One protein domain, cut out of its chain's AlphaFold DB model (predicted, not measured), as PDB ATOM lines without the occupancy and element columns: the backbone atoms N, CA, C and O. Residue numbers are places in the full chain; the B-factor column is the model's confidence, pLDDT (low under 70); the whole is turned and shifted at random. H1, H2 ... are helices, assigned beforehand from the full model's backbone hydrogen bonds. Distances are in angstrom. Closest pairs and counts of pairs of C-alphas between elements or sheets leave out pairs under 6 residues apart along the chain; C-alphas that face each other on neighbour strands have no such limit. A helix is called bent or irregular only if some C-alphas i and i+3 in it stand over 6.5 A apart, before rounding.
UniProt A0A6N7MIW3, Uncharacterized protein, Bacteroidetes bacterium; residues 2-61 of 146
ATOM      1  N   LEU A   2     -38.781 -17.278  39.850       88.12
ATOM      2  CA  LEU A   2     -37.874 -18.360  40.237       88.12
ATOM      3  C   LEU A   2     -38.229 -19.602  39.415       88.12
ATOM      4  O   LEU A   2     -39.362 -20.064  39.489       88.12
ATOM      5  N   SER A   3     -37.278 -20.134  38.649       93.81
ATOM      6  CA  SER A   3     -37.425 -21.436  37.986       93.81
ATOM      7  C   SER A   3     -36.815 -22.534  38.851       93.81
ATOM      8  O   SER A   3     -35.750 -22.324  39.441       93.81
ATOM      9  N   TYR A   4     -37.426 -23.717  38.852       95.06
ATOM     10  CA  TYR A   4     -36.889 -24.892  39.539       95.06
ATOM     11  C   TYR A   4     -35.463 -25.236  39.076       95.06
ATOM     12  O   TYR A   4     -34.605 -25.557  39.895       95.06
ATOM     13  N   GLU A   5     -35.180 -25.114  37.777       95.25
ATOM     14  CA  GLU A   5     -33.882 -25.444  37.187       95.25
ATOM     15  C   GLU A   5     -32.747 -24.576  37.737       95.25
ATOM     16  O   GLU A   5     -31.708 -25.090  38.153       95.25
ATOM     17  N   GLU A   6     -32.950 -23.261  37.773       94.88
ATOM     18  CA  GLU A   6     -31.968 -22.338  38.336       94.88
ATOM     19  C   GLU A   6     -31.820 -22.505  39.855       94.88
ATOM     20  O   GLU A   6     -30.696 -22.450  40.364       94.88
ATOM     21  N   LEU A   7     -32.919 -22.797  40.567       96.31
ATOM     22  CA  LEU A   7     -32.887 -23.088  42.001       96.31
ATOM     23  C   LEU A   7     -31.981 -24.285  42.296       96.31
ATOM     24  O   LEU A   7     -31.072 -24.169  43.110       96.31
ATOM     25  N   ILE A   8     -32.170 -25.424  41.629       96.50
ATOM     26  CA  ILE A   8     -31.347 -26.606  41.925       96.50
ATOM     27  C   ILE A   8     -29.911 -26.476  41.405       96.50
ATOM     28  O   ILE A   8     -29.004 -27.105  41.946       96.50
ATOM     29  N   LYS A   9     -29.675 -25.647  40.381       96.50
ATOM     30  CA  LYS A   9     -28.333 -25.365  39.855       96.50
ATOM     31  C   LYS A   9     -27.525 -24.475  40.804       96.50
ATOM     32  O   LYS A   9     -26.346 -24.751  41.035       96.50
ATOM     33  N   SER A  10     -28.164 -23.446  41.367       96.56
ATOM     34  CA  SER A  10     -27.535 -22.430  42.226       96.56
ATOM     35  C   SER A  10     -28.331 -22.185  43.523       96.56
ATOM     36  O   SER A  10     -28.765 -21.057  43.771       96.56
ATOM     37  N   PRO A  11     -28.523 -23.205  44.380       96.00
ATOM     38  CA  PRO A  11     -29.501 -23.150  45.469       96.00
ATOM     39  C   PRO A  11     -29.206 -22.078  46.510       96.00
ATOM     40  O   PRO A  11     -30.109 -21.345  46.891       96.00
ATOM     41  N   GLU A  12     -27.946 -21.905  46.913       97.00
ATOM     42  CA  GLU A  12     -27.574 -20.873  47.887       97.00
ATOM     43  C   GLU A  12     -27.880 -19.459  47.378       97.00
ATOM     44  O   GLU A  12     -28.449 -18.646  48.103       97.00
ATOM     45  N   LYS A  13     -27.555 -19.176  46.108       96.81
ATOM     46  CA  LYS A  13     -27.831 -17.882  45.471       96.81
ATOM     47  C   LYS A  13     -29.326 -17.566  45.525       96.81
ATOM     48  O   LYS A  13     -29.702 -16.472  45.937       96.81
ATOM     49  N   TYR A  14     -30.165 -18.509  45.102       96.94
ATOM     50  CA  TYR A  14     -31.607 -18.285  45.038       96.94
ATOM     51  C   TYR A  14     -32.271 -18.304  46.414       96.94
ATOM     52  O   TYR A  14     -33.155 -17.487  46.647       96.94
ATOM     53  N   LEU A  15     -31.814 -19.136  47.354       96.25
ATOM     54  CA  LEU A  15     -32.305 -19.099  48.733       96.25
ATOM     55  C   LEU A  15     -32.001 -17.764  49.405       96.25
ATOM     56  O   LEU A  15     -32.903 -17.196  50.007       96.25
ATOM     57  N   LYS A  16     -30.795 -17.204  49.242       97.31
ATOM     58  CA  LYS A  16     -30.482 -15.858  49.751       97.31
ATOM     59  C   LYS A  16     -31.400 -14.787  49.157       97.31
ATOM     60  O   LYS A  16     -31.864 -13.918  49.886       97.31
ATOM     61  N   GLN A  17     -31.705 -14.864  47.858       96.81
ATOM     62  CA  GLN A  17     -32.650 -13.937  47.217       96.81
ATOM     63  C   GLN A  17     -34.072 -14.072  47.772       96.81
ATOM     64  O   GLN A  17     -34.734 -13.062  47.993       96.81
ATOM     65  N   ILE A  18     -34.540 -15.304  47.997       96.00
ATOM     66  CA  ILE A  18     -35.856 -15.575  48.590       96.00
ATOM     67  C   ILE A  18     -35.897 -15.058  50.028       96.00
ATOM     68  O   ILE A  18     -36.830 -14.344  50.374       96.00
ATOM     69  N   CYS A  19     -34.872 -15.359  50.827       97.19
ATOM     70  CA  CYS A  19     -34.761 -14.920  52.216       97.19
ATOM     71  C   CYS A  19     -34.809 -13.393  52.322       97.19
ATOM     72  O   CYS A  19     -35.645 -12.856  53.036       97.19
ATOM     73  N   ASN A  20     -34.004 -12.699  51.511       96.94
ATOM     74  CA  ASN A  20     -34.007 -11.239  51.437       96.94
ATOM     75  C   ASN A  20     -35.379 -10.673  51.031       96.94
ATOM     76  O   ASN A  20     -35.824  -9.665  51.562       96.94
ATOM     77  N   LYS A  21     -36.077 -11.325  50.094       96.75
ATOM     78  CA  LYS A  21     -37.411 -10.887  49.660       96.75
ATOM     79  C   LYS A  21     -38.487 -11.093  50.735       96.75
ATOM     80  O   LYS A  21     -39.475 -10.366  50.737       96.75
ATOM     81  N   LEU A  22     -38.326 -12.105  51.584       96.81
ATOM     82  CA  LEU A  22     -39.253 -12.444  52.667       96.81
ATOM     83  C   LEU A  22     -38.875 -11.799  54.008       96.81
ATOM     84  O   LEU A  22     -39.554 -12.065  54.991       96.81
ATOM     85  N   ASP A  23     -37.814 -10.988  54.044       97.44
ATOM     86  CA  ASP A  23     -37.258 -10.392  55.265       97.44
ATOM     87  C   ASP A  23     -36.916 -11.432  56.352       97.44
ATOM     88  O   ASP A  23     -37.212 -11.284  57.534       97.44
ATOM     89  N   ILE A  24     -36.297 -12.542  55.931       97.44
ATOM     90  CA  ILE A  24     -35.797 -13.594  56.827       97.44
ATOM     91  C   ILE A  24     -34.286 -13.767  56.673       97.44
ATOM     92  O   ILE A  24     -33.723 -13.614  55.586       97.44
ATOM     93  N   ASN A  25     -33.617 -14.151  57.759       97.69
ATOM     94  CA  ASN A  25     -32.188 -14.447  57.731       97.69
ATOM     95  C   ASN A  25     -31.914 -15.771  57.012       97.69
ATOM     96  O   ASN A  25     -32.536 -16.795  57.296       97.69
ATOM     97  N   PHE A  26     -30.936 -15.765  56.108       97.62
ATOM     98  CA  PHE A  26     -30.442 -16.996  55.499       97.62
ATOM     99  C   PHE A  26     -29.641 -17.815  56.520       97.62
ATOM    100  O   PHE A  26     -28.664 -17.319  57.081       97.62
ATOM    101  N   ASP A  27     -29.996 -19.090  56.684       96.12
ATOM    102  CA  ASP A  27     -29.211 -20.074  57.433       96.12
ATOM    103  C   ASP A  27     -28.667 -21.132  56.464       96.12
ATOM    104  O   ASP A  27     -29.394 -21.704  55.648       96.12
ATOM    105  N   ARG A  28     -27.372 -21.446  56.576       95.19
ATOM    106  CA  ARG A  28     -26.725 -22.495  55.780       95.19
ATOM    107  C   ARG A  28     -27.398 -23.861  55.957       95.19
ATOM    108  O   ARG A  28     -27.391 -24.647  55.009       95.19
ATOM    109  N   LYS A  29     -28.021 -24.131  57.110       94.62
ATOM    110  CA  LYS A  29     -28.809 -25.350  57.367       94.62
ATOM    111  C   LYS A  29     -29.972 -25.531  56.389       94.62
ATOM    112  O   LYS A  29     -30.327 -26.668  56.100       94.62
ATOM    113  N   MET A  30     -30.499 -24.457  55.790       94.31
ATOM    114  CA  MET A  30     -31.550 -24.544  54.763       94.31
ATOM    115  C   MET A  30     -31.108 -25.359  53.532       94.31
ATOM    116  O   MET A  30     -31.930 -25.983  52.866       94.31
ATOM    117  N   LEU A  31     -29.803 -25.400  53.229       95.25
ATOM    118  CA  LEU A  31     -29.251 -26.227  52.146       95.25
ATOM    119  C   LEU A  31     -29.181 -27.719  52.505       95.25
ATOM    120  O   LEU A  31     -29.081 -28.556  51.607       95.25
ATOM    121  N   ALA A  32     -29.241 -28.045  53.796       95.12
ATOM    122  CA  ALA A  32     -29.231 -29.394  54.345       95.12
ATOM    123  C   ALA A  32     -30.639 -29.863  54.764       95.12
ATOM    124  O   ALA A  32     -30.771 -30.710  55.643       95.12
ATOM    125  N   TYR A  33     -31.699 -29.337  54.126       93.31
ATOM    126  CA  TYR A  33     -33.102 -29.647  54.455       93.31
ATOM    127  C   TYR A  33     -33.406 -31.151  54.521       93.31
ATOM    128  O   TYR A  33     -34.277 -31.581  55.270       93.31
ATOM    129  N   TYR A  34     -32.686 -31.955  53.740       93.75
ATOM    130  CA  TYR A  34     -32.883 -33.396  53.623       93.75
ATOM    131  C   TYR A  34     -32.564 -34.177  54.906       93.75
ATOM    132  O   TYR A  34     -32.942 -35.343  55.001       93.75
ATOM    133  N   ASP A  35     -31.888 -33.553  55.876       92.94
ATOM    134  CA  ASP A  35     -31.582 -34.143  57.183       92.94
ATOM    135  C   ASP A  35     -32.672 -33.874  58.244       92.94
ATOM    136  O   ASP A  35     -32.631 -34.416  59.350       92.94
ATOM    137  N   SER A  36     -33.678 -33.057  57.917       92.56
ATOM    138  CA  SER A  36     -34.732 -32.686  58.862       92.56
ATOM    139  C   SER A  36     -35.742 -33.815  59.099       92.56
ATOM    140  O   SER A  36     -35.956 -34.688  58.246       92.56
ATOM    141  N   ASP A  37     -36.399 -33.786  60.260       92.56
ATOM    142  CA  ASP A  37     -37.461 -34.741  60.588       92.56
ATOM    143  C   ASP A  37     -38.655 -34.606  59.640       92.56
ATOM    144  O   ASP A  37     -39.225 -35.609  59.212       92.56
ATOM    145  N   GLU A  38     -38.981 -33.387  59.212       91.94
ATOM    146  CA  GLU A  38     -40.055 -33.107  58.255       91.94
ATOM    147  C   GLU A  38     -39.774 -33.741  56.891       91.94
ATOM    148  O   GLU A  38     -40.668 -34.342  56.285       91.94
ATOM    149  N   SER A  39     -38.529 -33.661  56.412       90.69
ATOM    150  CA  SER A  39     -38.097 -34.356  55.195       90.69
ATOM    151  C   SER A  39     -38.203 -35.866  55.370       90.69
ATOM    152  O   SER A  39     -38.682 -36.568  54.471       90.69
ATOM    153  N   ARG A  40     -37.822 -36.373  56.552       91.12
ATOM    154  CA  ARG A  40     -37.948 -37.793  56.884       91.12
ATOM    155  C   ARG A  40     -39.393 -38.266  56.786       91.12
ATOM    156  O   ARG A  40     -39.660 -39.220  56.056       91.12
ATOM    157  N   VAL A  41     -40.304 -37.561  57.451       90.25
ATOM    158  CA  VAL A  41     -41.744 -37.848  57.470       90.25
ATOM    159  C   VAL A  41     -42.340 -37.738  56.069       90.25
ATOM    160  O   VAL A  41     -43.018 -38.662  55.623       90.25
ATOM    161  N   THR A  42     -42.033 -36.674  55.326       87.06
ATOM    162  CA  THR A  42     -42.600 -36.429  53.988       87.06
ATOM    163  C   THR A  42     -42.212 -37.513  52.983       87.06
ATOM    164  O   THR A  42     -43.037 -37.965  52.191       87.06
ATOM    165  N   ALA A  43     -40.977 -38.016  53.026       88.69
ATOM    166  CA  ALA A  43     -40.576 -39.125  52.158       88.69
ATOM    167  C   ALA A  43     -41.332 -40.434  52.450       88.69
ATOM    168  O   ALA A  43     -41.412 -41.298  51.575       88.69
ATOM    169  N   THR A  44     -41.941 -40.588  53.633       85.75
ATOM    170  CA  THR A  44     -42.811 -41.743  53.913       85.75
ATOM    171  C   THR A  44     -44.157 -41.661  53.185       85.75
ATOM    172  O   THR A  44     -44.826 -42.687  53.038       85.75
ATOM    173  N   SER A  45     -44.545 -40.496  52.651       83.06
ATOM    174  CA  SER A  45     -45.828 -40.284  51.965       83.06
ATOM    175  C   SER A  45     -45.935 -40.976  50.599       83.06
ATOM    176  O   SER A  45     -47.031 -41.061  50.052       83.06
ATOM    177  N   GLY A  46     -44.837 -41.511  50.055       80.44
ATOM    178  CA  GLY A  46     -44.831 -42.299  48.817       80.44
ATOM    179  C   GLY A  46     -43.517 -42.184  48.046       80.44
ATOM    180  O   GLY A  46     -42.692 -41.318  48.333       80.44
ATOM    181  N   GLU A  47     -43.325 -43.028  47.029       83.25
ATOM    182  CA  GLU A  47     -42.053 -43.070  46.280       83.25
ATOM    183  C   GLU A  47     -41.731 -41.752  45.565       83.25
ATOM    184  O   GLU A  47     -40.563 -41.389  45.425       83.25
ATOM    185  N   MET A  48     -42.760 -40.999  45.162       82.56
ATOM    186  CA  MET A  48     -42.591 -39.687  44.527       82.56
ATOM    187  C   MET A  48     -41.877 -38.676  45.433       82.56
ATOM    188  O   MET A  48     -41.167 -37.801  44.937       82.56
ATOM    189  N   TRP A  49     -42.029 -38.822  46.751       87.88
ATOM    190  CA  TRP A  49     -41.460 -37.919  47.747       87.88
ATOM    191  C   TRP A  49     -40.067 -38.342  48.210       87.88
ATOM    192  O   TRP A  49     -39.396 -37.573  48.883       87.88
ATOM    193  N   ALA A  50     -39.563 -39.510  47.802       88.56
ATOM    194  CA  ALA A  50     -38.295 -40.052  48.298       88.56
ATOM    195  C   ALA A  50     -37.073 -39.138  48.061       88.56
ATOM    196  O   ALA A  50     -36.057 -39.265  48.741       88.56
ATOM    197  N   ASN A  51     -37.139 -38.213  47.098       92.69
ATOM    198  CA  ASN A  51     -36.044 -37.277  46.839       92.69
ATOM    199  C   ASN A  51     -35.950 -36.134  47.862       92.69
ATOM    200  O   ASN A  51     -34.916 -35.474  47.895       92.69
ATOM    201  N   VAL A  52     -36.965 -35.899  48.703       92.12
ATOM    202  CA  VAL A  52     -36.882 -34.859  49.749       92.12
ATOM    203  C   VAL A  52     -35.939 -35.257  50.891       92.12
ATOM    204  O   VAL A  52     -35.395 -34.392  51.555       92.12
ATOM    205  N   GLN A  53     -35.648 -36.551  51.055       93.62
ATOM    206  CA  GLN A  53     -34.597 -37.059  51.953       93.62
ATOM    207  C   GLN A  53     -33.202 -37.096  51.299       93.62
ATOM    208  O   GLN A  53     -32.274 -37.699  51.836       93.62
ATOM    209  N   LYS A  54     -33.019 -36.497  50.117       94.50
ATOM    210  CA  LYS A  54     -31.729 -36.494  49.413       94.50
ATOM    211  C   LYS A  54     -31.193 -35.074  49.250       94.50
ATOM    212  O   LYS A  54     -31.989 -34.149  49.078       94.50
ATOM    213  N   PRO A  55     -29.857 -34.903  49.203       95.12
ATOM    214  CA  PRO A  55     -29.252 -33.646  48.788       95.12
ATOM    215  C   PRO A  55     -29.773 -33.173  47.430       95.12
ATOM    216  O   PRO A  55     -30.189 -33.974  46.587       95.12
ATOM    217  N   ILE A  56     -29.687 -31.863  47.195       95.00
ATOM    218  CA  ILE A  56     -30.130 -31.236  45.945       95.00
ATOM    219  C   ILE A  56     -29.434 -31.891  44.749       95.00
ATOM    220  O   ILE A  56     -28.225 -31.765  44.543       95.00
ATOM    221  N   ILE A  57     -30.230 -32.545  43.906       94.62
ATOM    222  CA  ILE A  57     -29.760 -33.164  42.669       94.62
ATOM    223  C   ILE A  57     -29.726 -32.083  41.584       94.62
ATOM    224  O   ILE A  57     -30.709 -31.866  40.876       94.62
ATOM    225  N   LYS A  58     -28.583 -31.401  41.436       94.56
ATOM    226  CA  LYS A  58     -28.420 -30.241  40.531       94.56
ATOM    227  C   LYS A  58     -28.803 -30.508  39.068       94.56
ATOM    228  O   LYS A  58     -29.134 -29.584  38.332       94.56
ATOM    229  N   SER A  59     -28.747 -31.766  38.635       93.56
ATOM    230  CA  SER A  59     -29.060 -32.211  37.273       93.56
ATOM    231  C   SER A  59     -30.469 -32.800  37.117       93.56
ATOM    232  O   SER A  59     -30.777 -33.360  36.067       93.56
ATOM    233  N   ASN A  60     -31.344 -32.684  38.125       94.44
ATOM    234  CA  ASN A  60     -32.698 -33.247  38.108       94.44
ATOM    235  C   ASN A  60     -33.676 -32.452  37.223       94.44
ATOM    236  O   ASN A  60     -34.755 -32.071  37.655       94.44
ATOM    237  N   THR A  61     -33.310 -32.198  35.971       94.50
ATOM    238  CA  THR A  61     -34.094 -31.411  35.011       94.50
ATOM    239  C   THR A  61     -34.186 -32.147  33.678       94.50
ATOM    240  O   THR A  61     -33.458 -33.110  33.430       94.50
TER     241      THR A  61
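Overview. This is residues 2 to 61 of the 146 residues of an uncharacterized protein of Bacteroidetes bacterium (UniProt A0A6N7MIW3). Five short helices form an open arch: H1 and H2 make one arm, H3 bridges the top, and the hairpin of H4 and H5 makes the other arm. After H5, residues 54 to 61 run back across the open side toward H1. The printed part has 60 residues with five named helices, H1 to H5 in chain order, and no named strand; its class is all helix. It is only just compact, close to loose, with a radius of gyration of the C-alphas of 12.4 A and spans of 33 by 25 by 15 A.

Along the chain. H1, residues 4 to 9, begins at C-alpha 4 (-36.889, -24.892, 39.539) and is 8.6 A long. H2, residues 11 to 21, is 15.2 A long. H3, residues 28 to 35, is 12.7 A long and irregular, with C-alphas 31 and 34 8.2 A apart. H4, residues 37 to 43, is 10.0 A long. H5, residues 47 to 53, is 11.1 A long and irregular, with C-alphas 48 and 51 7.3 A apart; it ends at C-alpha 53 (-34.597, -37.059, 51.953).

Arrangement. H1 and H2 only just touch, and only at the corner by their link, with 3 pairs of C-alphas within 8 A; the closest C-alphas, of Leu 7 and Tyr 14, are 5.8 A apart. H2 and H3 are close but not clearly touching, the closest C-alphas, of Glu 12 and Leu 31, being 7.0 A apart. H3 touches H5 at a steep tilt of 41 degrees, closest at the C-alphas of Tyr 34 and Gln 53, 4.4 A. H4 and H5 form a helical hairpin at a shallow tilt of 25 degrees, opposite ways, closest at the C-alphas of Ala 43 and Ala 50, 4.6 A. H1 is apart from H3, H4 and H5. Every O i to N i+4 pair is within hydrogen-bond range in H1, H2 and H4; H3 has 0 of 4 and H5 0 of 3, with 3 of 5 and 2 of 4 O i to N i+3 pairs within range.

Size, cuts and confidence. The two C-alphas farthest apart, of Asp 23 and Glu 47, are 34.2 A apart. The printed part has no cut, and no link is long. The mean pLDDT of the printed part is 93.4, and no printed residue is under 70.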